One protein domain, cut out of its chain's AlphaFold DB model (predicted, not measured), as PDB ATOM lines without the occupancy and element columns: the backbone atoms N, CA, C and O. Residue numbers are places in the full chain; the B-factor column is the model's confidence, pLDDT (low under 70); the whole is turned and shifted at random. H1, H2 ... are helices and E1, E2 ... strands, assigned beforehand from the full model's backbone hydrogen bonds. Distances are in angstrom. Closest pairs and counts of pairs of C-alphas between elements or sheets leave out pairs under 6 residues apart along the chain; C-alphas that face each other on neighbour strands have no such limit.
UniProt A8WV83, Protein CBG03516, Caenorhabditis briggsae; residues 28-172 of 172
ATOM      1  N   THR A  28     260.814 240.331 262.070       91.69
ATOM      2  CA  THR A  28     261.150 239.752 260.759       91.69
ATOM      3  C   THR A  28     260.370 238.461 260.524       91.69
ATOM      4  O   THR A  28     259.777 238.265 259.461       91.69
ATOM      5  N   ALA A  29     260.329 237.577 261.522       87.19
ATOM      6  CA  ALA A  29     259.558 236.346 261.452       87.19
ATOM      7  C   ALA A  29     258.050 236.619 261.407       87.19
ATOM      8  O   ALA A  29     257.356 236.026 260.580       87.19
ATOM      9  N   GLN A  30     257.543 237.546 262.223       92.75
ATOM     10  CA  GLN A  30     256.134 237.951 262.208       92.75
ATOM     11  C   GLN A  30     255.708 238.446 260.817       92.75
ATOM     12  O   GLN A  30     254.698 237.996 260.267       92.75
ATOM     13  N   GLU A  31     256.504 239.328 260.208       94.38
ATOM     14  CA  GLU A  31     256.270 239.850 258.861       94.38
ATOM     15  C   GLU A  31     256.313 238.741 257.807       94.38
ATOM     16  O   GLU A  31     255.423 238.664 256.957       94.38
ATOM     17  N   ALA A  32     257.295 237.839 257.879       91.56
ATOM     18  CA  ALA A  32     257.414 236.717 256.955       91.56
ATOM     19  C   ALA A  32     256.225 235.744 257.059       91.56
ATOM     20  O   ALA A  32     255.687 235.307 256.034       91.56
ATOM     21  N   ILE A  33     255.759 235.453 258.277       87.81
ATOM     22  CA  ILE A  33     254.581 234.614 258.524       87.81
ATOM     23  C   ILE A  33     253.330 235.279 257.937       87.81
ATOM     24  O   ILE A  33     252.600 234.651 257.163       87.81
ATOM     25  N   VAL A  34     253.082 236.553 258.253       94.00
ATOM     26  CA  VAL A  34     251.927 237.310 257.733       94.00
ATOM     27  C   VAL A  34     251.974 237.403 256.213       94.00
ATOM     28  O   VAL A  34     250.947 237.235 255.549       94.00
ATOM     29  N   LYS A  35     253.160 237.632 255.644       94.75
ATOM     30  CA  LYS A  35     253.358 237.688 254.198       94.75
ATOM     31  C   LYS A  35     253.001 236.358 253.543       94.75
ATOM     32  O   LYS A  35     252.216 236.353 252.600       94.75
ATOM     33  N   ALA A  36     253.517 235.237 254.042       90.19
ATOM     34  CA  ALA A  36     253.228 233.923 253.473       90.19
ATOM     35  C   ALA A  36     251.720 233.605 253.484       90.19
ATOM     36  O   ALA A  36     251.183 233.114 252.486       90.19
ATOM     37  N   HIS A  37     251.014 233.964 254.559       90.88
ATOM     38  CA  HIS A  37     249.557 233.830 254.626       90.88
ATOM     39  C   HIS A  37     248.835 234.745 253.632       90.88
ATOM     40  O   HIS A  37     247.939 234.292 252.923       90.88
ATOM     41  N   ASN A  38     249.198 236.027 253.560       95.75
ATOM     42  CA  ASN A  38     248.550 236.969 252.647       95.75
ATOM     43  C   ASN A  38     248.843 236.655 251.172       95.75
ATOM     44  O   ASN A  38     247.942 236.805 250.350       95.75
ATOM     45  N   ASP A  39     250.033 236.150 250.839       94.25
ATOM     46  CA  ASP A  39     250.348 235.639 249.501       94.25
ATOM     47  C   ASP A  39     249.382 234.500 249.126       94.25
ATOM     48  O   ASP A  39     248.776 234.519 248.056       94.25
ATOM     49  N   LEU A  40     249.186 233.529 250.029       90.56
ATOM     50  CA  LEU A  40     248.249 232.427 249.799       90.56
ATOM     51  C   LEU A  40     246.811 232.934 249.637       90.56
ATOM     52  O   LEU A  40     246.104 232.525 248.717       90.56
ATOM     53  N   ARG A  41     246.373 233.833 250.524       93.56
ATOM     54  CA  ARG A  41     245.029 234.427 250.485       93.56
ATOM     55  C   ARG A  41     244.794 235.194 249.185       93.56
ATOM     56  O   ARG A  41     243.709 235.070 248.625       93.56
ATOM     57  N   SER A  42     245.794 235.926 248.699       96.12
ATOM     58  CA  SER A  42     245.777 236.630 247.410       96.12
ATOM     59  C   SER A  42     245.623 235.646 246.250       96.12
ATOM     60  O   SER A  42     244.726 235.790 245.419       96.12
ATOM     61  N   ASP A  43     246.412 234.569 246.243       92.25
ATOM     62  CA  ASP A  43     246.308 233.540 245.209       92.25
ATOM     63  C   ASP A  43     244.935 232.843 245.222       92.25
ATOM     64  O   ASP A  43     244.399 232.519 244.164       92.25
ATOM     65  N   ILE A  44     244.331 232.615 246.396       90.44
ATOM     66  CA  ILE A  44     242.955 232.095 246.498       90.44
ATOM     67  C   ILE A  44     241.954 233.131 245.975       90.44
ATOM     68  O   ILE A  44     241.091 232.787 245.169       90.44
ATOM     69  N   ALA A  45     242.073 234.392 246.400       95.06
ATOM     70  CA  ALA A  45     241.160 235.459 246.005       95.06
ATOM     71  C   ALA A  45     241.098 235.636 244.490       95.06
ATOM     72  O   ALA A  45     240.006 235.756 243.946       95.06
ATOM     73  N   LYS A  46     242.253 235.541 243.825       94.62
ATOM     74  CA  LYS A  46     242.408 235.665 242.370       94.62
ATOM     75  C   LYS A  46     242.209 234.352 241.602       94.62
ATOM     76  O   LYS A  46     242.522 234.302 240.417       94.62
ATOM     77  N   GLY A  47     241.773 233.273 242.260       89.62
ATOM     78  CA  GLY A  47     241.497 231.993 241.596       89.62
ATOM     79  C   GLY A  47     242.740 231.309 241.012       89.62
ATOM     80  O   GLY A  47     242.642 230.554 240.050       89.62
ATOM     81  N   ARG A  48     243.929 231.576 241.568       89.00
ATOM     82  CA  ARG A  48     245.227 231.043 241.102       89.00
ATOM     83  C   ARG A  48     245.630 229.733 241.784       89.00
ATOM     84  O   ARG A  48     246.609 229.108 241.385       89.00
ATOM     85  N   ASN A  49     244.893 229.320 242.812       83.50
ATOM     86  CA  ASN A  49     245.092 228.047 243.504       83.50
ATOM     87  C   ASN A  49     244.269 226.919 242.880       83.50
ATOM     88  O   ASN A  49     243.245 227.159 242.243       83.50
ATOM     89  N   ARG A  50     244.699 225.675 243.098       78.00
ATOM     90  CA  ARG A  50     244.026 224.468 242.601       78.00
ATOM     91  C   ARG A  50     243.417 223.662 243.750       78.00
ATOM     92  O   ARG A  50     243.655 223.947 244.920       78.00
ATOM     93  N   THR A  51     242.580 222.696 243.402       69.44
ATOM     94  CA  THR A  51     242.106 221.586 244.236       69.44
ATOM     95  C   THR A  51     243.078 220.413 244.104       69.44
ATOM     96  O   THR A  51     243.849 220.363 243.146       69.44
ATOM     97  N   TYR A  52     242.980 219.412 244.990       64.56
ATOM     98  CA  TYR A  52     243.838 218.216 244.926       64.56
ATOM     99  C   TYR A  52     243.699 217.482 243.582       64.56
ATOM    100  O   TYR A  52     244.631 216.857 243.091       64.56
ATOM    101  N   ARG A  53     242.529 217.609 242.941       68.75
ATOM    102  CA  ARG A  53     242.217 217.039 241.623       68.75
ATOM    103  C   ARG A  53     242.620 217.950 240.450       68.75
ATOM    104  O   ARG A  53     242.195 217.718 239.325       68.75
ATOM    105  N   GLY A  54     243.385 219.014 240.701       72.69
ATOM    106  CA  GLY A  54     243.935 219.921 239.688       72.69
ATOM    107  C   GLY A  54     242.998 221.028 239.183       72.69
ATOM    108  O   GLY A  54     243.471 221.956 238.520       72.69
ATOM    109  N   ALA A  55     241.700 220.988 239.511       78.88
ATOM    110  CA  ALA A  55     240.742 222.040 239.146       78.88
ATOM    111  C   ALA A  55     241.044 223.345 239.896       78.88
ATOM    112  O   ALA A  55     241.414 223.279 241.064       78.88
ATOM    113  N   LEU A  56     240.878 224.513 239.270       81.12
ATOM    114  CA  LEU A  56     241.077 225.800 239.948       81.12
ATOM    115  C   LEU A  56     240.048 226.005 241.070       81.12
ATOM    116  O   LEU A  56     238.874 225.653 240.929       81.12
ATOM    117  N   LEU A  57     240.496 226.589 242.181       81.94
ATOM    118  CA  LEU A  57     239.604 227.129 243.199       81.94
ATOM    119  C   LEU A  57     238.871 228.338 242.622       81.94
ATOM    120  O   LEU A  57     239.432 229.120 241.856       81.94
ATOM    121  N   LYS A  58     237.612 228.497 243.019       87.31
ATOM    122  CA  LYS A  58     236.838 229.683 242.658       87.31
ATOM    123  C   LYS A  58     237.420 230.916 243.351       87.31
ATOM    124  O   LYS A  58     237.950 230.822 244.453       87.31
ATOM    125  N   GLU A  59     237.286 232.067 242.710       92.62
ATOM    126  CA  GLU A  59     237.699 233.347 243.287       92.62
ATOM    127  C   GLU A  59     236.939 233.676 244.576       92.62
ATOM    128  O   GLU A  59     235.801 233.231 244.787       92.62
ATOM    129  N   ALA A  60     237.572 234.488 245.425       94.12
ATOM    130  CA  ALA A  60     236.999 234.946 246.681       94.12
ATOM    131  C   ALA A  60     236.676 236.442 246.634       94.12
ATOM    132  O   ALA A  60     237.558 237.297 246.664       94.12
ATOM    133  N   SER A  61     235.386 236.755 246.683       96.69
ATOM    134  CA  SER A  61     234.867 238.124 246.607       96.69
ATOM    135  C   SER A  61     235.112 238.977 247.854       96.69
ATOM    136  O   SER A  61     234.996 240.199 247.790       96.69
ATOM    137  N   ASN A  62     235.426 238.359 248.996       95.56
ATOM    138  CA  ASN A  62     235.510 239.028 250.298       95.56
ATOM    139  C   ASN A  62     236.749 238.637 251.129       95.56
ATOM    140  O   ASN A  62     236.718 238.695 252.361       95.56
ATOM    141  N   MET A  63     237.834 238.198 250.486       96.19
ATOM    142  CA  MET A  63     239.025 237.726 251.195       96.19
ATOM    143  C   MET A  63     239.740 238.878 251.916       96.19
ATOM    144  O   MET A  63     240.318 239.748 251.283       96.19
ATOM    145  N   ARG A  64     239.734 238.887 253.254       96.56
ATOM    146  CA  ARG A  64     240.420 239.916 254.064       96.56
ATOM    147  C   ARG A  64     241.944 239.805 253.982       96.56
ATOM    148  O   ARG A  64     242.454 238.687 253.969       96.56
ATOM    149  N   LYS A  65     242.673 240.915 254.044       96.44
ATOM    150  CA  LYS A  65     244.108 240.897 254.380       96.44
ATOM    151  C   LYS A  65     244.271 240.741 255.893       96.44
ATOM    152  O   LYS A  65     243.537 241.379 256.645       96.44
ATOM    153  N   ILE A  66     245.191 239.886 256.339       94.69
ATOM    154  CA  ILE A  66     245.489 239.722 257.770       94.69
ATOM    155  C   ILE A  66     246.715 240.539 258.178       94.69
ATOM    156  O   ILE A  66     247.572 240.843 257.346       94.69
ATOM    157  N   LYS A  67     246.800 240.859 259.467       95.06
ATOM    158  CA  LYS A  67     247.950 241.493 260.121       95.06
ATOM    159  C   LYS A  67     248.358 240.662 261.337       95.06
ATOM    160  O   LYS A  67     247.550 239.863 261.807       95.06
ATOM    161  N   TRP A  68     249.577 240.864 261.831       93.31
ATOM    162  CA  TRP A  68     249.980 240.284 263.111       93.31
ATOM    163  C   TRP A  68     249.083 240.816 264.234       93.31
ATOM    164  O   TRP A  68     248.705 241.991 264.227       93.31
ATOM    165  N   ASP A  69     248.747 239.947 265.181       89.62
ATOM    166  CA  ASP A  69     247.989 240.287 266.381       89.62
ATOM    167  C   ASP A  69     248.667 239.615 267.576       89.62
ATOM    168  O   ASP A  69     248.711 238.387 267.669       89.62
ATOM    169  N   SER A  70     249.211 240.425 268.483       88.75
ATOM    170  CA  SER A  70     249.969 239.937 269.638       88.75
ATOM    171  C   SER A  70     249.100 239.202 270.663       88.75
ATOM    172  O   SER A  70     249.609 238.403 271.447       88.75
ATOM    173  N   THR A  71     247.781 239.420 270.656       86.88
ATOM    174  CA  THR A  71     246.850 238.680 271.518       86.88
ATOM    175  C   THR A  71     246.697 237.253 271.008       86.88
ATOM    176  O   THR A  71     246.757 236.308 271.793       86.88
ATOM    177  N   LEU A  72     246.564 237.088 269.687       82.50
ATOM    178  CA  LEU A  72     246.525 235.768 269.056       82.50
ATOM    179  C   LEU A  72     247.870 235.043 269.164       82.50
ATOM    180  O   LEU A  72     247.880 233.841 269.420       82.50
ATOM    181  N   GLU A  73     248.991 235.760 269.024       82.88
ATOM    182  CA  GLU A  73     250.330 235.219 269.296       82.88
ATOM    183  C   GLU A  73     250.424 234.685 270.725       82.88
ATOM    184  O   GLU A  73     250.831 233.544 270.925       82.88
ATOM    185  N   LYS A  74     249.991 235.474 271.715       82.75
ATOM    186  CA  LYS A  74     250.012 235.055 273.118       82.75
ATOM    187  C   LYS A  74     249.186 233.791 273.340       82.75
ATOM    188  O   LYS A  74     249.681 232.856 273.956       82.75
ATOM    189  N   SER A  75     247.969 233.722 272.801       80.12
ATOM    190  CA  SER A  75     247.144 232.511 272.903       80.12
ATOM    191  C   SER A  75     247.776 231.303 272.203       80.12
ATOM    192  O   SER A  75     247.679 230.180 272.700       80.12
ATOM    193  N   ALA A  76     248.443 231.512 271.065       79.38
ATOM    194  CA  ALA A  76     249.172 230.454 270.373       79.38
ATOM    195  C   ALA A  76     250.385 229.972 271.185       79.38
ATOM    196  O   ALA A  76     250.616 228.766 271.262       79.38
ATOM    197  N   GLN A  77     251.115 230.887 271.829       80.12
ATOM    198  CA  GLN A  77     252.252 230.569 272.691       80.12
ATOM    199  C   GLN A  77     251.814 229.834 273.961       80.12
ATOM    200  O   GLN A  77     252.388 228.804 274.288       80.12
ATOM    201  N   GLU A  78     250.752 230.292 274.629       80.38
ATOM    202  CA  GLU A  78     250.195 229.623 275.813       80.38
ATOM    203  C   GLU A  78     249.801 228.176 275.502       80.38
ATOM    204  O   GLU A  78     250.015 227.280 276.316       80.38
ATOM    205  N   LEU A  79     249.257 227.927 274.306       74.69
ATOM    206  CA  LEU A  79     249.000 226.572 273.837       74.69
ATOM    207  C   LEU A  79     250.315 225.819 273.579       74.69
ATOM    208  O   LEU A  79     250.461 224.702 274.093       74.69
ATOM    209  N   ALA A  80     251.259 226.418 272.836       76.06
ATOM    210  CA  ALA A  80     252.585 225.861 272.523       76.06
ATOM    211  C   ALA A  80     253.317 225.376 273.783       76.06
ATOM    212  O   ALA A  80     253.794 224.240 273.816       76.06
ATOM    213  N   ASP A  81     253.283 226.179 274.846       75.00
ATOM    214  CA  ASP A  81     253.931 225.919 276.132       75.00
ATOM    215  C   ASP A  81     253.385 224.676 276.848       75.00
ATOM    216  O   ASP A  81     254.083 224.069 277.660       75.00
ATOM    217  N   THR A  82     252.153 224.246 276.543       75.31
ATOM    218  CA  THR A  82     251.581 223.028 277.143       75.31
ATOM    219  C   THR A  82     252.183 221.736 276.596       75.31
ATOM    220  O   THR A  82     251.971 220.679 277.193       75.31
ATOM    221  N   CYS A  83     252.875 221.783 275.448       69.81
ATOM    222  CA  CYS A  83     253.444 220.615 274.766       69.81
ATOM    223  C   CYS A  83     252.450 219.441 274.580       69.81
ATOM    224  O   CYS A  83     252.850 218.280 274.480       69.81
ATOM    225  N   GLN A  84     251.139 219.712 274.535       68.44
ATOM    226  CA  GLN A  84     250.107 218.680 274.401       68.44
ATOM    227  C   GLN A  84     249.999 218.185 272.952       68.44
ATOM    228  O   GLN A  84     249.137 218.636 272.200       68.44
ATOM    229  N   GLU A  85     250.845 217.221 272.572       55.22
ATOM    230  CA  GLU A  85     250.920 216.622 271.222       55.22
ATOM    231  C   GLU A  85     249.559 216.225 270.614       55.22
ATOM    232  O   GLU A  85     249.353 216.339 269.405       55.22
ATOM    233  N   GLU A  86     248.608 215.797 271.448       56.66
ATOM    234  CA  GLU A  86     247.267 215.375 271.027       56.66
ATOM    235  C   GLU A  86     246.421 216.536 270.462       56.66
ATOM    236  O   GLU A  86     245.626 216.327 269.545       56.66
ATOM    237  N   LYS A  87     246.637 217.776 270.932       57.00
ATOM    238  CA  LYS A  87     245.987 218.985 270.386       57.00
ATOM    239  C   LYS A  87     246.602 219.434 269.060       57.00
ATOM    240  O   LYS A  87     245.946 220.100 268.269       57.00
ATOM    241  N   TYR A  88     247.831 219.012 268.770       53.56
ATOM    242  CA  TYR A  88     248.531 219.316 267.521       53.56
ATOM    243  C   TYR A  88     248.293 218.272 266.428       53.56
ATOM    244  O   TYR A  88     248.968 218.302 265.400       53.56
ATOM    245  N   ARG A  89     247.332 217.348 266.589       46.25
ATOM    246  CA  ARG A  89     247.057 216.289 265.598       46.25
ATOM    247  C   ARG A  89     246.757 216.813 264.191       46.25
ATOM    248  O   ARG A  89     247.073 216.115 263.234       46.25
ATOM    249  N   ILE A  90     246.227 218.031 264.053       47.09
ATOM    250  CA  ILE A  90     246.010 218.673 262.744       47.09
ATOM    251  C   ILE A  90     247.337 219.196 262.152       47.09
ATOM    252  O   ILE A  90     247.555 219.107 260.945       47.09
ATOM    253  N   ALA A  91     248.275 219.647 262.993       46.72
ATOM    254  CA  ALA A  91     249.627 220.063 262.597       46.72
ATOM    255  C   ALA A  91     250.612 218.882 262.417       46.72
ATOM    256  O   ALA A  91     251.670 219.036 261.808       46.72
ATOM    257  N   LYS A  92     250.252 217.686 262.906       45.28
ATOM    258  CA  LYS A  92     251.091 216.473 262.977       45.28
ATOM    259  C   LYS A  92     251.562 215.928 261.625       45.28
ATOM    260  O   LYS A  92     252.501 215.139 261.587       45.28
ATOM    261  N   TYR A  93     250.941 216.326 260.517       41.03
ATOM    262  CA  TYR A  93     251.241 215.726 259.215       41.03
ATOM    263  C   TYR A  93     252.531 216.203 258.543       41.03
ATOM    264  O   TYR A  93     252.911 215.623 257.530       41.03
ATOM    265  N   HIS A  94     253.246 217.199 259.076       47.88
ATOM    266  CA  HIS A  94     254.311 217.829 258.293       47.88
ATOM    267  C   HIS A  94     255.583 218.069 259.091       47.88
ATOM    268  O   HIS A  94     255.786 219.100 259.727       47.88
ATOM    269  N   ARG A  95     256.467 217.075 259.009       44.66
ATOM    270  CA  ARG A  95     257.849 217.148 259.464       44.66
ATOM    271  C   ARG A  95     258.600 218.134 258.567       44.66
ATOM    272  O   ARG A  95     259.004 217.783 257.462       44.66
ATOM    273  N   ILE A  96     258.799 219.360 259.036       50.31
ATOM    274  CA  ILE A  96     259.817 220.234 258.452       50.31
ATOM    275  C   ILE A  96     261.153 219.559 258.771       50.31
ATOM    276  O   ILE A  96     261.508 219.379 259.934       50.31
ATOM    277  N   SER A  97     261.852 219.094 257.737       43.06
ATOM    278  CA  SER A  97     263.181 218.484 257.840       43.06
ATOM    279  C   SER A  97     264.238 219.559 258.098       43.06
ATOM    280  O   SER A  97     265.147 219.764 257.300       43.06
ATOM    281  N   THR A  98     264.103 220.290 259.193       47.28
ATOM    282  CA  THR A  98     265.130 221.207 259.679       47.28
ATOM    283  C   THR A  98     265.751 220.573 260.898       47.28
ATOM    284  O   THR A  98     265.040 220.236 261.841       47.28
ATOM    285  N   ASN A  99     267.066 220.381 260.860       47.91
ATOM    286  CA  ASN A  99     267.836 219.965 262.019       47.91
ATOM    287  C   ASN A  99     267.690 221.083 263.078       47.91
ATOM    288  O   ASN A  99     268.194 222.190 262.865       47.91
ATOM    289  N   PRO A 100     266.937 220.870 264.172       53.75
ATOM    290  CA  PRO A 100     266.579 221.947 265.098       53.75
ATOM    291  C   PRO A 100     267.790 222.469 265.886       53.75
ATOM    292  O   PRO A 100     267.707 223.517 266.511       53.75
ATOM    293  N   SER A 101     268.930 221.773 265.824       52.88
ATOM    294  CA  SER A 101     270.203 222.209 266.398       52.88
ATOM    295  C   SER A 101     270.905 223.326 265.613       52.88
ATOM    296  O   SER A 101     271.857 223.893 266.134       52.88
ATOM    297  N   GLU A 102     270.474 223.642 264.386       53.41
ATOM    298  CA  GLU A 102     271.177 224.584 263.490       53.41
ATOM    299  C   GLU A 102     270.333 225.792 263.056       53.41
ATOM    300  O   GLU A 102     270.834 226.689 262.382       53.41
ATOM    301  N   SER A 103     269.051 225.845 263.428       67.88
ATOM    302  CA  SER A 103     268.129 226.895 262.979       67.88
ATOM    303  C   SER A 103     267.465 227.606 264.154       67.88
ATOM    304  O   SER A 103     267.050 226.979 265.126       67.88
ATOM    305  N   SER A 104     267.363 228.935 264.067       79.44
ATOM    306  CA  SER A 104     266.628 229.729 265.052       79.44
ATOM    307  C   SER A 104     265.134 229.392 265.007       79.44
ATOM    308  O   SER A 104     264.599 229.028 263.956       79.44
ATOM    309  N   ILE A 105     264.427 229.576 266.128       75.31
ATOM    310  CA  ILE A 105     262.963 229.406 266.185       75.31
ATOM    311  C   ILE A 105     262.230 230.285 265.157       75.31
ATOM    312  O   ILE A 105     261.217 229.880 264.591       75.31
ATOM    313  N   GLN A 106     262.821 231.437 264.839       83.19
ATOM    314  CA  GLN A 106     262.382 232.358 263.796       83.19
ATOM    315  C   GLN A 106     262.404 231.681 262.420       83.19
ATOM    316  O   GLN A 106     261.394 231.630 261.716       83.19
ATOM    317  N   GLN A 107     263.537 231.068 262.061       80.50
ATOM    318  CA  GLN A 107     263.685 230.360 260.792       80.50
ATOM    319  C   GLN A 107     262.778 229.130 260.720       80.50
ATOM    320  O   GLN A 107     262.200 228.849 259.669       80.50
ATOM    321  N   LEU A 108     262.623 228.408 261.832       78.06
ATOM    322  CA  LEU A 108     261.720 227.263 261.916       78.06
ATOM    323  C   LEU A 108     260.274 227.667 261.609       78.06
ATOM    324  O   LEU A 108     259.622 227.009 260.798       78.06
ATOM    325  N   ALA A 109     259.786 228.770 262.179       79.56
ATOM    326  CA  ALA A 109     258.425 229.249 261.947       79.56
ATOM    327  C   ALA A 109     258.193 229.766 260.519       79.56
ATOM    328  O   ALA A 109     257.150 229.489 259.914       79.56
ATOM    329  N   VAL A 110     259.179 230.454 259.939       83.19
ATOM    330  CA  VAL A 110     259.122 230.892 258.535       83.19
ATOM    331  C   VAL A 110     259.117 229.693 257.587       83.19
ATOM    332  O   VAL A 110     258.297 229.637 256.663       83.19
ATOM    333  N   ASN A 111     259.969 228.696 257.840       81.19
ATOM    334  CA  ASN A 111     260.010 227.462 257.061       81.19
ATOM    335  C   ASN A 111     258.691 226.690 257.180       81.19
ATOM    336  O   ASN A 111     258.168 226.228 256.167       81.19
ATOM    337  N   ALA A 112     258.117 226.610 258.385       79.50
ATOM    338  CA  ALA A 112     256.820 225.985 258.629       79.50
ATOM    339  C   ALA A 112     255.709 226.626 257.806       79.50
ATOM    340  O   ALA A 112     254.988 225.947 257.074       79.50
ATOM    341  N   THR A 113     255.613 227.950 257.889       81.88
ATOM    342  CA  THR A 113     254.555 228.707 257.225       81.88
ATOM    343  C   THR A 113     254.690 228.626 255.707       81.88
ATOM    344  O   THR A 113     253.703 228.418 254.999       81.88
ATOM    345  N   THR A 114     255.918 228.735 255.199       80.88
ATOM    346  CA  THR A 114     256.205 228.598 253.766       80.88
ATOM    347  C   THR A 114     255.850 227.202 253.280       80.88
ATOM    348  O   THR A 114     255.181 227.049 252.262       80.88
ATOM    349  N   TYR A 115     256.226 226.177 254.040       77.69
ATOM    350  CA  TYR A 115     255.889 224.806 253.710       77.69
ATOM    351  C   TYR A 115     254.369 224.601 253.651       77.69
ATOM    352  O   TYR A 115     253.872 224.088 252.653       77.69
ATOM    353  N   TRP A 116     253.610 225.054 254.656       75.38
ATOM    354  CA  TRP A 116     252.145 224.947 254.656       75.38
ATOM    355  C   TRP A 116     251.487 225.679 253.490       75.38
ATOM    356  O   TRP A 116     250.570 225.133 252.875       75.38
ATOM    357  N   LYS A 117     251.976 226.876 253.142       80.69
ATOM    358  CA  LYS A 117     251.543 227.590 251.936       80.69
ATOM    359  C   LYS A 117     251.721 226.705 250.704       80.69
ATOM    360  O   LYS A 117     250.757 226.499 249.973       80.69
ATOM    361  N   GLU A 118     252.908 226.150 250.487       77.69
ATOM    362  CA  GLU A 118     253.183 225.327 249.305       77.69
ATOM    363  C   GLU A 118     252.387 224.012 249.301       77.69
ATOM    364  O   GLU A 118     251.872 223.608 248.258       77.69
ATOM    365  N   GLN A 119     252.175 223.385 250.464       74.69
ATOM    366  CA  GLN A 119     251.271 222.234 250.575       74.69
ATOM    367  C   GLN A 119     249.850 222.594 250.147       74.69
ATOM    368  O   GLN A 119     249.216 221.849 249.401       74.69
ATOM    369  N   PHE A 120     249.348 223.755 250.570       73.94
ATOM    370  CA  PHE A 120     248.035 224.223 250.146       73.94
ATOM    371  C   PHE A 120     247.986 224.484 248.633       73.94
ATOM    372  O   PHE A 120     246.992 224.154 247.993       73.94
ATOM    373  N   ARG A 121     249.055 225.034 248.044       70.19
ATOM    374  CA  ARG A 121     249.115 225.323 246.601       70.19
ATOM    375  C   ARG A 121     249.151 224.066 245.732       70.19
ATOM    376  O   ARG A 121     248.455 224.019 244.721       70.19
ATOM    377  N   PHE A 122     249.984 223.090 246.096       65.31
ATOM    378  CA  PHE A 122     250.296 221.936 245.243       65.31
ATOM    379  C   PHE A 122     249.529 220.674 245.600       65.31
ATOM    380  O   PHE A 122     249.142 219.920 244.711       65.31
ATOM    381  N   GLN A 123     249.328 220.426 246.892       59.38
ATOM    382  CA  GLN A 123     248.575 219.264 247.345       59.38
ATOM    383  C   GLN A 123     247.123 219.609 247.614       59.38
ATOM    384  O   GLN A 123     246.322 218.687 247.726       59.38
ATOM    385  N   SER A 124     246.783 220.904 247.714       56.84
ATOM    386  CA  SER A 124     245.417 221.387 247.904       56.84
ATOM    387  C   SER A 124     244.677 220.478 248.867       56.84
ATOM    388  O   SER A 124     243.690 219.842 248.479       56.84
ATOM    389  N   PHE A 125     245.281 220.331 250.058       55.38
ATOM    390  CA  PHE A 125     244.839 219.469 251.150       55.38
ATOM    391  C   PHE A 125     243.335 219.335 251.077       55.38
ATOM    392  O   PHE A 125     242.678 220.374 251.139       55.38
ATOM    393  N   ASN A 126     242.845 218.109 250.831       56.12
ATOM    394  CA  ASN A 126     241.448 217.814 250.511       56.12
ATOM    395  C   ASN A 126     240.551 218.867 251.174       56.12
ATOM    396  O   ASN A 126     240.498 218.925 252.400       56.12
ATOM    397  N   ALA A 127     239.969 219.777 250.386       53.91
ATOM    398  CA  ALA A 127     239.307 220.952 250.946       53.91
ATOM    399  C   ALA A 127     238.193 220.544 251.924       53.91
ATOM    400  O   ALA A 127     237.938 221.271 252.877       53.91
ATOM    401  N   ASP A 128     237.618 219.348 251.748       55.81
ATOM    402  CA  ASP A 128     236.685 218.735 252.689       55.81
ATOM    403  C   ASP A 128     237.373 218.312 253.994       55.81
ATOM    404  O   ASP A 128     236.812 218.504 255.063       55.81
ATOM    405  N   TYR A 129     238.606 217.801 253.949       56.16
ATOM    406  CA  TYR A 129     239.428 217.548 255.140       56.16
ATOM    407  C   TYR A 129     239.762 218.843 255.886       56.16
ATOM    408  O   TYR A 129     239.589 218.894 257.097       56.16
ATOM    409  N   PHE A 130     240.192 219.899 255.187       58.22
ATOM    410  CA  PHE A 130     240.479 221.189 255.826       58.22
ATOM    411  C   PHE A 130     239.210 221.832 256.387       58.22
ATOM    412  O   PHE A 130     239.216 222.303 257.519       58.22
ATOM    413  N   LYS A 131     238.105 221.783 255.633       56.44
ATOM    414  CA  LYS A 131     236.782 222.203 256.095       56.44
ATOM    415  C   LYS A 131     236.405 221.435 257.357       56.44
ATOM    416  O   LYS A 131     236.151 222.081 258.353       56.44
ATOM    417  N   ASN A 132     236.475 220.104 257.358       55.31
ATOM    418  CA  ASN A 132     236.134 219.269 258.514       55.31
ATOM    419  C   ASN A 132     237.076 219.466 259.716       55.31
ATOM    420  O   ASN A 132     236.637 219.366 260.857       55.31
ATOM    421  N   ALA A 133     238.366 219.726 259.487       54.91
ATOM    422  CA  ALA A 133     239.341 219.989 260.545       54.91
ATOM    423  C   ALA A 133     239.113 221.369 261.180       54.91
ATOM    424  O   ALA A 133     239.064 221.485 262.402       54.91
ATOM    425  N   ILE A 134     238.887 222.397 260.354       53.47
ATOM    426  CA  ILE A 134     238.491 223.727 260.816       53.47
ATOM    427  C   ILE A 134     237.147 223.660 261.529       53.47
ATOM    428  O   ILE A 134     237.018 224.233 262.598       53.47
ATOM    429  N   THR A 135     236.139 222.986 260.987       50.81
ATOM    430  CA  THR A 135     234.781 223.022 261.549       50.81
ATOM    431  C   THR A 135     234.625 222.214 262.832       50.81
ATOM    432  O   THR A 135     233.642 222.383 263.552       50.81
ATOM    433  N   LYS A 136     235.582 221.326 263.128       51.97
ATOM    434  CA  LYS A 136     235.616 220.540 264.363       51.97
ATOM    435  C   LYS A 136     236.232 221.307 265.538       51.97
ATOM    436  O   LYS A 136     235.745 221.151 266.654       51.97
ATOM    437  N   ASP A 137     237.233 222.151 265.271       46.50
ATOM    438  CA  ASP A 137     237.990 222.883 266.304       46.50
ATOM    439  C   ASP A 137     237.736 224.403 266.304       46.50
ATOM    440  O   ASP A 137     238.009 225.088 267.289       46.50
ATOM    441  N   SER A 138     237.178 224.952 265.225       48.78
ATOM    442  CA  SER A 138     236.711 226.336 265.132       48.78
ATOM    443  C   SER A 138     235.186 226.363 265.045       48.78
ATOM    444  O   SER A 138     234.567 225.460 264.489       48.78
ATOM    445  N   GLN A 139     234.559 227.430 265.538       45.25
ATOM    446  CA  GLN A 139     233.098 227.628 265.514       45.25
ATOM    447  C   GLN A 139     232.504 227.795 264.091       45.25
ATOM    448  O   GLN A 139     231.375 228.254 263.921       45.25
ATOM    449  N   ILE A 140     233.263 227.466 263.046       49.03
ATOM    450  CA  ILE A 140     232.852 227.480 261.646       49.03
ATOM    451  C   ILE A 140     232.040 226.199 261.409       49.03
ATOM    452  O   ILE A 140     232.532 225.100 261.604       49.03
ATOM    453  N   THR A 141     230.761 226.293 261.044       45.75
ATOM    454  CA  THR A 141     229.890 225.107 260.922       45.75
ATOM    455  C   THR A 141     230.203 224.294 259.660       45.75
ATOM    456  O   THR A 141     230.613 224.861 258.644       45.75
ATOM    457  N   ASN A 142     229.930 222.978 259.680       51.59
ATOM    458  CA  ASN A 142     230.170 222.005 258.589       51.59
ATOM    459  C   ASN A 142     229.606 222.402 257.203       51.59
ATOM    460  O   ASN A 142     229.939 221.779 256.191       51.59
ATOM    461  N   ASN A 143     228.777 223.448 257.123       49.12
ATOM    462  CA  ASN A 143     228.164 223.940 255.891       49.12
ATOM    463  C   ASN A 143     228.587 225.364 255.480       49.12
ATOM    464  O   ASN A 143     228.096 225.893 254.487       49.12
ATOM    465  N   SER A 144     229.504 225.999 256.204       56.56
ATOM    466  CA  SER A 144     229.995 227.328 255.832       56.56
ATOM    467  C   SER A 144     231.081 227.234 254.752       56.56
ATOM    468  O   SER A 144     231.944 226.353 254.766       56.56
ATOM    469  N   SER A 145     230.997 228.112 253.750       64.50
ATOM    470  CA  SER A 145     232.055 228.272 252.748       64.50
ATOM    471  C   SER A 145     233.243 228.994 253.386       64.50
ATOM    472  O   SER A 145     233.041 229.987 254.082       64.50
ATOM    473  N   LEU A 146     234.475 228.539 253.120       72.06
ATOM    474  CA  LEU A 146     235.711 229.151 253.647       72.06
ATOM    475  C   LEU A 146     235.857 230.631 253.245       72.06
ATOM    476  O   LEU A 146     236.492 231.417 253.942       72.06
ATOM    477  N   TYR A 147     235.271 231.001 252.107       84.19
ATOM    478  CA  TYR A 147     235.166 232.367 251.603       84.19
ATOM    479  C   TYR A 147     233.908 232.521 250.741       84.19
ATOM    480  O   TYR A 147     233.328 231.532 250.278       84.19
ATOM    481  N   LYS A 148     233.477 233.761 250.486       90.31
ATOM    482  CA  LYS A 148     232.357 234.038 249.579       90.31
ATOM    483  C   LYS A 148     232.843 233.974 248.131       90.31
ATOM    484  O   LYS A 148     233.662 234.796 247.724       90.31
ATOM    485  N   GLN A 149     232.335 233.019 247.355       90.62
ATOM    486  CA  GLN A 149     232.686 232.879 245.937       90.62
ATOM    487  C   GLN A 149     232.244 234.107 245.132       90.62
ATOM    488  O   GLN A 149     231.157 234.636 245.359       90.62
ATOM    489  N   GLY A 150     233.083 234.539 244.195       92.94
ATOM    490  CA  GLY A 150     232.826 235.662 243.290       92.94
ATOM    491  C   GLY A 150     234.125 236.378 242.938       92.94
ATOM    492  O   GLY A 150     235.144 236.114 243.571       92.94
ATOM    493  N   THR A 151     234.080 237.276 241.951       96.38
ATOM    494  CA  THR A 151     235.262 238.022 241.486       96.38
ATOM    495  C   THR A 151     235.984 238.679 242.655       96.38
ATOM    496  O   THR A 151     235.308 239.232 243.531       96.38
ATOM    497  N   ALA A 152     237.317 238.623 242.683       97.25
ATOM    498  CA  ALA A 152     238.124 239.227 243.744       97.25
ATOM    499  C   ALA A 152     237.620 240.640 244.110       97.25
ATOM    500  O   ALA A 152     237.269 241.433 243.239       97.25
ATOM    501  N   CYS A 153     237.522 240.930 245.409       97.31
ATOM    502  CA  CYS A 153     237.025 242.198 245.965       97.31
ATOM    503  C   CYS A 153     235.572 242.628 245.657       97.31
ATOM    504  O   CYS A 153     235.107 243.606 246.246       97.31
ATOM    505  N   SER A 154     234.804 241.908 244.829       97.38
ATOM    506  CA  SER A 154     233.406 242.261 244.491       97.38
ATOM    507  C   SER A 154     232.430 242.289 245.680       97.38
ATOM    508  O   SER A 154     231.262 242.644 245.531       97.38
ATOM    509  N   SER A 155     232.850 241.879 246.879       96.88
ATOM    510  CA  SER A 155     232.021 241.861 248.086       96.88
ATOM    511  C   SER A 155     232.826 242.109 249.368       96.88
ATOM    512  O   SER A 155     232.585 241.453 250.381       96.88
ATOM    513  N   CYS A 156     233.755 243.073 249.374       96.06
ATOM    514  CA  CYS A 156     234.494 243.433 250.594       96.06
ATOM    515  C   CYS A 156     233.603 243.921 251.753       96.06
ATOM    516  O   CYS A 156     233.977 243.770 252.917       96.06
ATOM    517  N   GLY A 157     232.410 244.451 251.474       94.12
ATOM    518  CA  GLY A 157     231.493 244.961 252.496       94.12
ATOM    519  C   GLY A 157     231.937 246.296 253.108       94.12
ATOM    520  O   GLY A 157     233.025 246.797 252.832       94.12
ATOM    521  N   SER A 158     231.068 246.879 253.935       95.62
ATOM    522  CA  SER A 158     231.270 248.205 254.530       95.62
ATOM    523  C   SER A 158     232.513 248.266 255.422       95.62
ATOM    524  O   SER A 158     232.781 247.333 256.178       95.62
ATOM    525  N   GLY A 159     233.255 249.375 255.354       96.38
ATOM    526  CA  GLY A 159     234.477 249.581 256.142       96.38
ATOM    527  C   GLY A 159     235.738 248.949 255.546       96.38
ATOM    528  O   GLY A 159     236.787 248.975 256.185       96.38
ATOM    529  N   PHE A 160     235.669 248.420 254.320       97.75
ATOM    530  CA  PHE A 160     236.822 247.856 253.624       97.75
ATOM    531  C   PHE A 160     236.848 248.254 252.146       97.75
ATOM    532  O   PHE A 160     235.808 248.338 251.498       97.75
ATOM    533  N   LYS A 161     238.055 248.431 251.607       97.19
ATOM    534  CA  LYS A 161     238.344 248.654 250.184       97.19
ATOM    535  C   LYS A 161     239.146 247.493 249.601       97.19
ATOM    536  O   LYS A 161     239.707 246.687 250.346       97.19
ATOM    537  N   CYS A 162     239.205 247.414 248.276       97.75
ATOM    538  CA  CYS A 162     240.100 246.487 247.596       97.75
ATOM    539  C   CYS A 162     241.533 247.028 247.592       97.75
ATOM    540  O   CYS A 162     241.760 248.201 247.299       97.75
ATOM    541  N   GLU A 163     242.499 246.169 247.896       97.94
ATOM    542  CA  GLU A 163     243.894 246.364 247.515       97.94
ATOM    543  C   GLU A 163     244.126 245.622 246.191       97.94
ATOM    544  O   GLU A 163     244.313 244.406 246.185       97.94
ATOM    545  N   GLU A 164     244.076 246.339 245.066       94.38
ATOM    546  CA  GLU A 164     244.051 245.763 243.705       94.38
ATOM    547  C   GLU A 164     245.199 244.766 243.438       94.38
ATOM    548  O   GLU A 164     245.002 243.650 242.930       94.38
ATOM    549  N   ASP A 165     246.410 245.114 243.880       96.19
ATOM    550  CA  ASP A 165     247.614 244.299 243.691       96.19
ATOM    551  C   ASP A 165     247.492 242.904 244.311       96.19
ATOM    552  O   ASP A 165     247.974 241.920 243.738       96.19
ATOM    553  N   SER A 166     246.782 242.775 245.435       97.00
ATOM    554  CA  SER A 166     246.571 241.502 246.134       97.00
ATOM    555  C   SER A 166     245.164 240.927 245.963       97.00
ATOM    556  O   SER A 166     244.960 239.737 246.186       97.00
ATOM    557  N   GLY A 167     244.185 241.713 245.507       97.44
ATOM    558  CA  GLY A 167     242.780 241.292 245.469       97.44
ATOM    559  C   GLY A 167     242.205 241.021 246.864       97.44
ATOM    560  O   GLY A 167     241.227 240.282 246.997       97.44
ATOM    561  N   LEU A 168     242.836 241.569 247.908       98.25
ATOM    562  CA  LEU A 168     242.419 241.414 249.294       98.25
ATOM    563  C   LEU A 168     241.669 242.652 249.775       98.25
ATOM    564  O   LEU A 168     242.014 243.790 249.469       98.25
ATOM    565  N   CYS A 169     240.664 242.420 250.607       98.06
ATOM    566  CA  CYS A 169     239.921 243.469 251.273       98.06
ATOM    567  C   CYS A 169     240.706 243.988 252.484       98.06
ATOM    568  O   CYS A 169     240.947 243.239 253.440       98.06
ATOM    569  N   VAL A 170     241.042 245.273 252.470       97.81
ATOM    570  CA  VAL A 170     241.755 245.989 253.540       97.81
ATOM    571  C   VAL A 170     240.839 247.042 254.171       97.81
ATOM    572  O   VAL A 170     239.949 247.533 253.476       97.81
ATOM    573  N   PRO A 171     240.983 247.374 255.468       96.12
ATOM    574  CA  PRO A 171     240.219 248.465 256.077       96.12
ATOM    575  C   PRO A 171     240.377 249.772 255.283       96.12
ATOM    576  O   PRO A 171     241.454 250.022 254.728       96.12
ATOM    577  N   VAL A 172     239.300 250.564 255.180       91.38
ATOM    578  CA  VAL A 172     239.375 251.925 254.604       91.38
ATOM    579  C   VAL A 172     240.185 252.861 255.479       91.38
ATOM    580  O   VAL A 172     240.036 252.784 256.717       91.38
TER     581      VAL A 172
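Overview. This is residues 28 to 172 of the 172 residues of the protein "Protein CBG03516" of Caenorhabditis briggsae (UniProt A8WV83). Two long helices, H1 and H3, lie side by side and run the same way, with a small hairpin of strands E1 and E2 beside the last part of H1. Two shorter helices, H2 and H4, touch no helix, and long loops wind between the parts. The printed part has 145 residues, with H1 H2 H3 H4 E1 E2 along the chain and one antiparallel sheet, E1 - E2; the class is mostly helix, though under half of the residues are in named elements. The whole is compact, with a radius of gyration of the C-alphas of 16.2 A and spans of 46 by 34 by 27 A.

Arrangement. Look first at E1, residues 160 to 163, and E2, residues 168 to 171, an antiparallel hairpin at 135 degrees; N 161 and O 170 are 2.8 A apart, within hydrogen-bond range. H1, residues 28 to 45, has 3 pairs of C-alphas within 8 A of E2; the closest are those of Ser 42 and Leu 168, 6.1 A apart. H1 touches H3, residues 105 to 122, closest at the C-alphas of Ala 29 and Gln 106, 5.4 A, at a shallow tilt of 9 degrees, the same way. H2, residues 70 to 81, and H4, residues 127 to 137, are apart from H1, H3 and each other. In the four helices every O i to N i+4 pair is within hydrogen-bond range.

Along the chain. Find C-alpha 28 at (261.150, 239.752, 260.759); from there H1 runs 25.2 A. H3 runs 25.6 A, H2 15.9 A and H4 15.5 A. E2 ends at C-alpha 171, (240.219, 248.465, 256.077).

Size, cuts and confidence. The C-alphas of Ser 101 and Ser 158 are farthest apart, 48.3 A. The printed part has no cut; H1 to H2, H2 to H3 and H4 to E1 are long links. Residues 81 to 86, of which 81 belongs to H2, stand free. The pLDDT is under 70 at residues 51 to 53, 83 to 103 and 122 to 145.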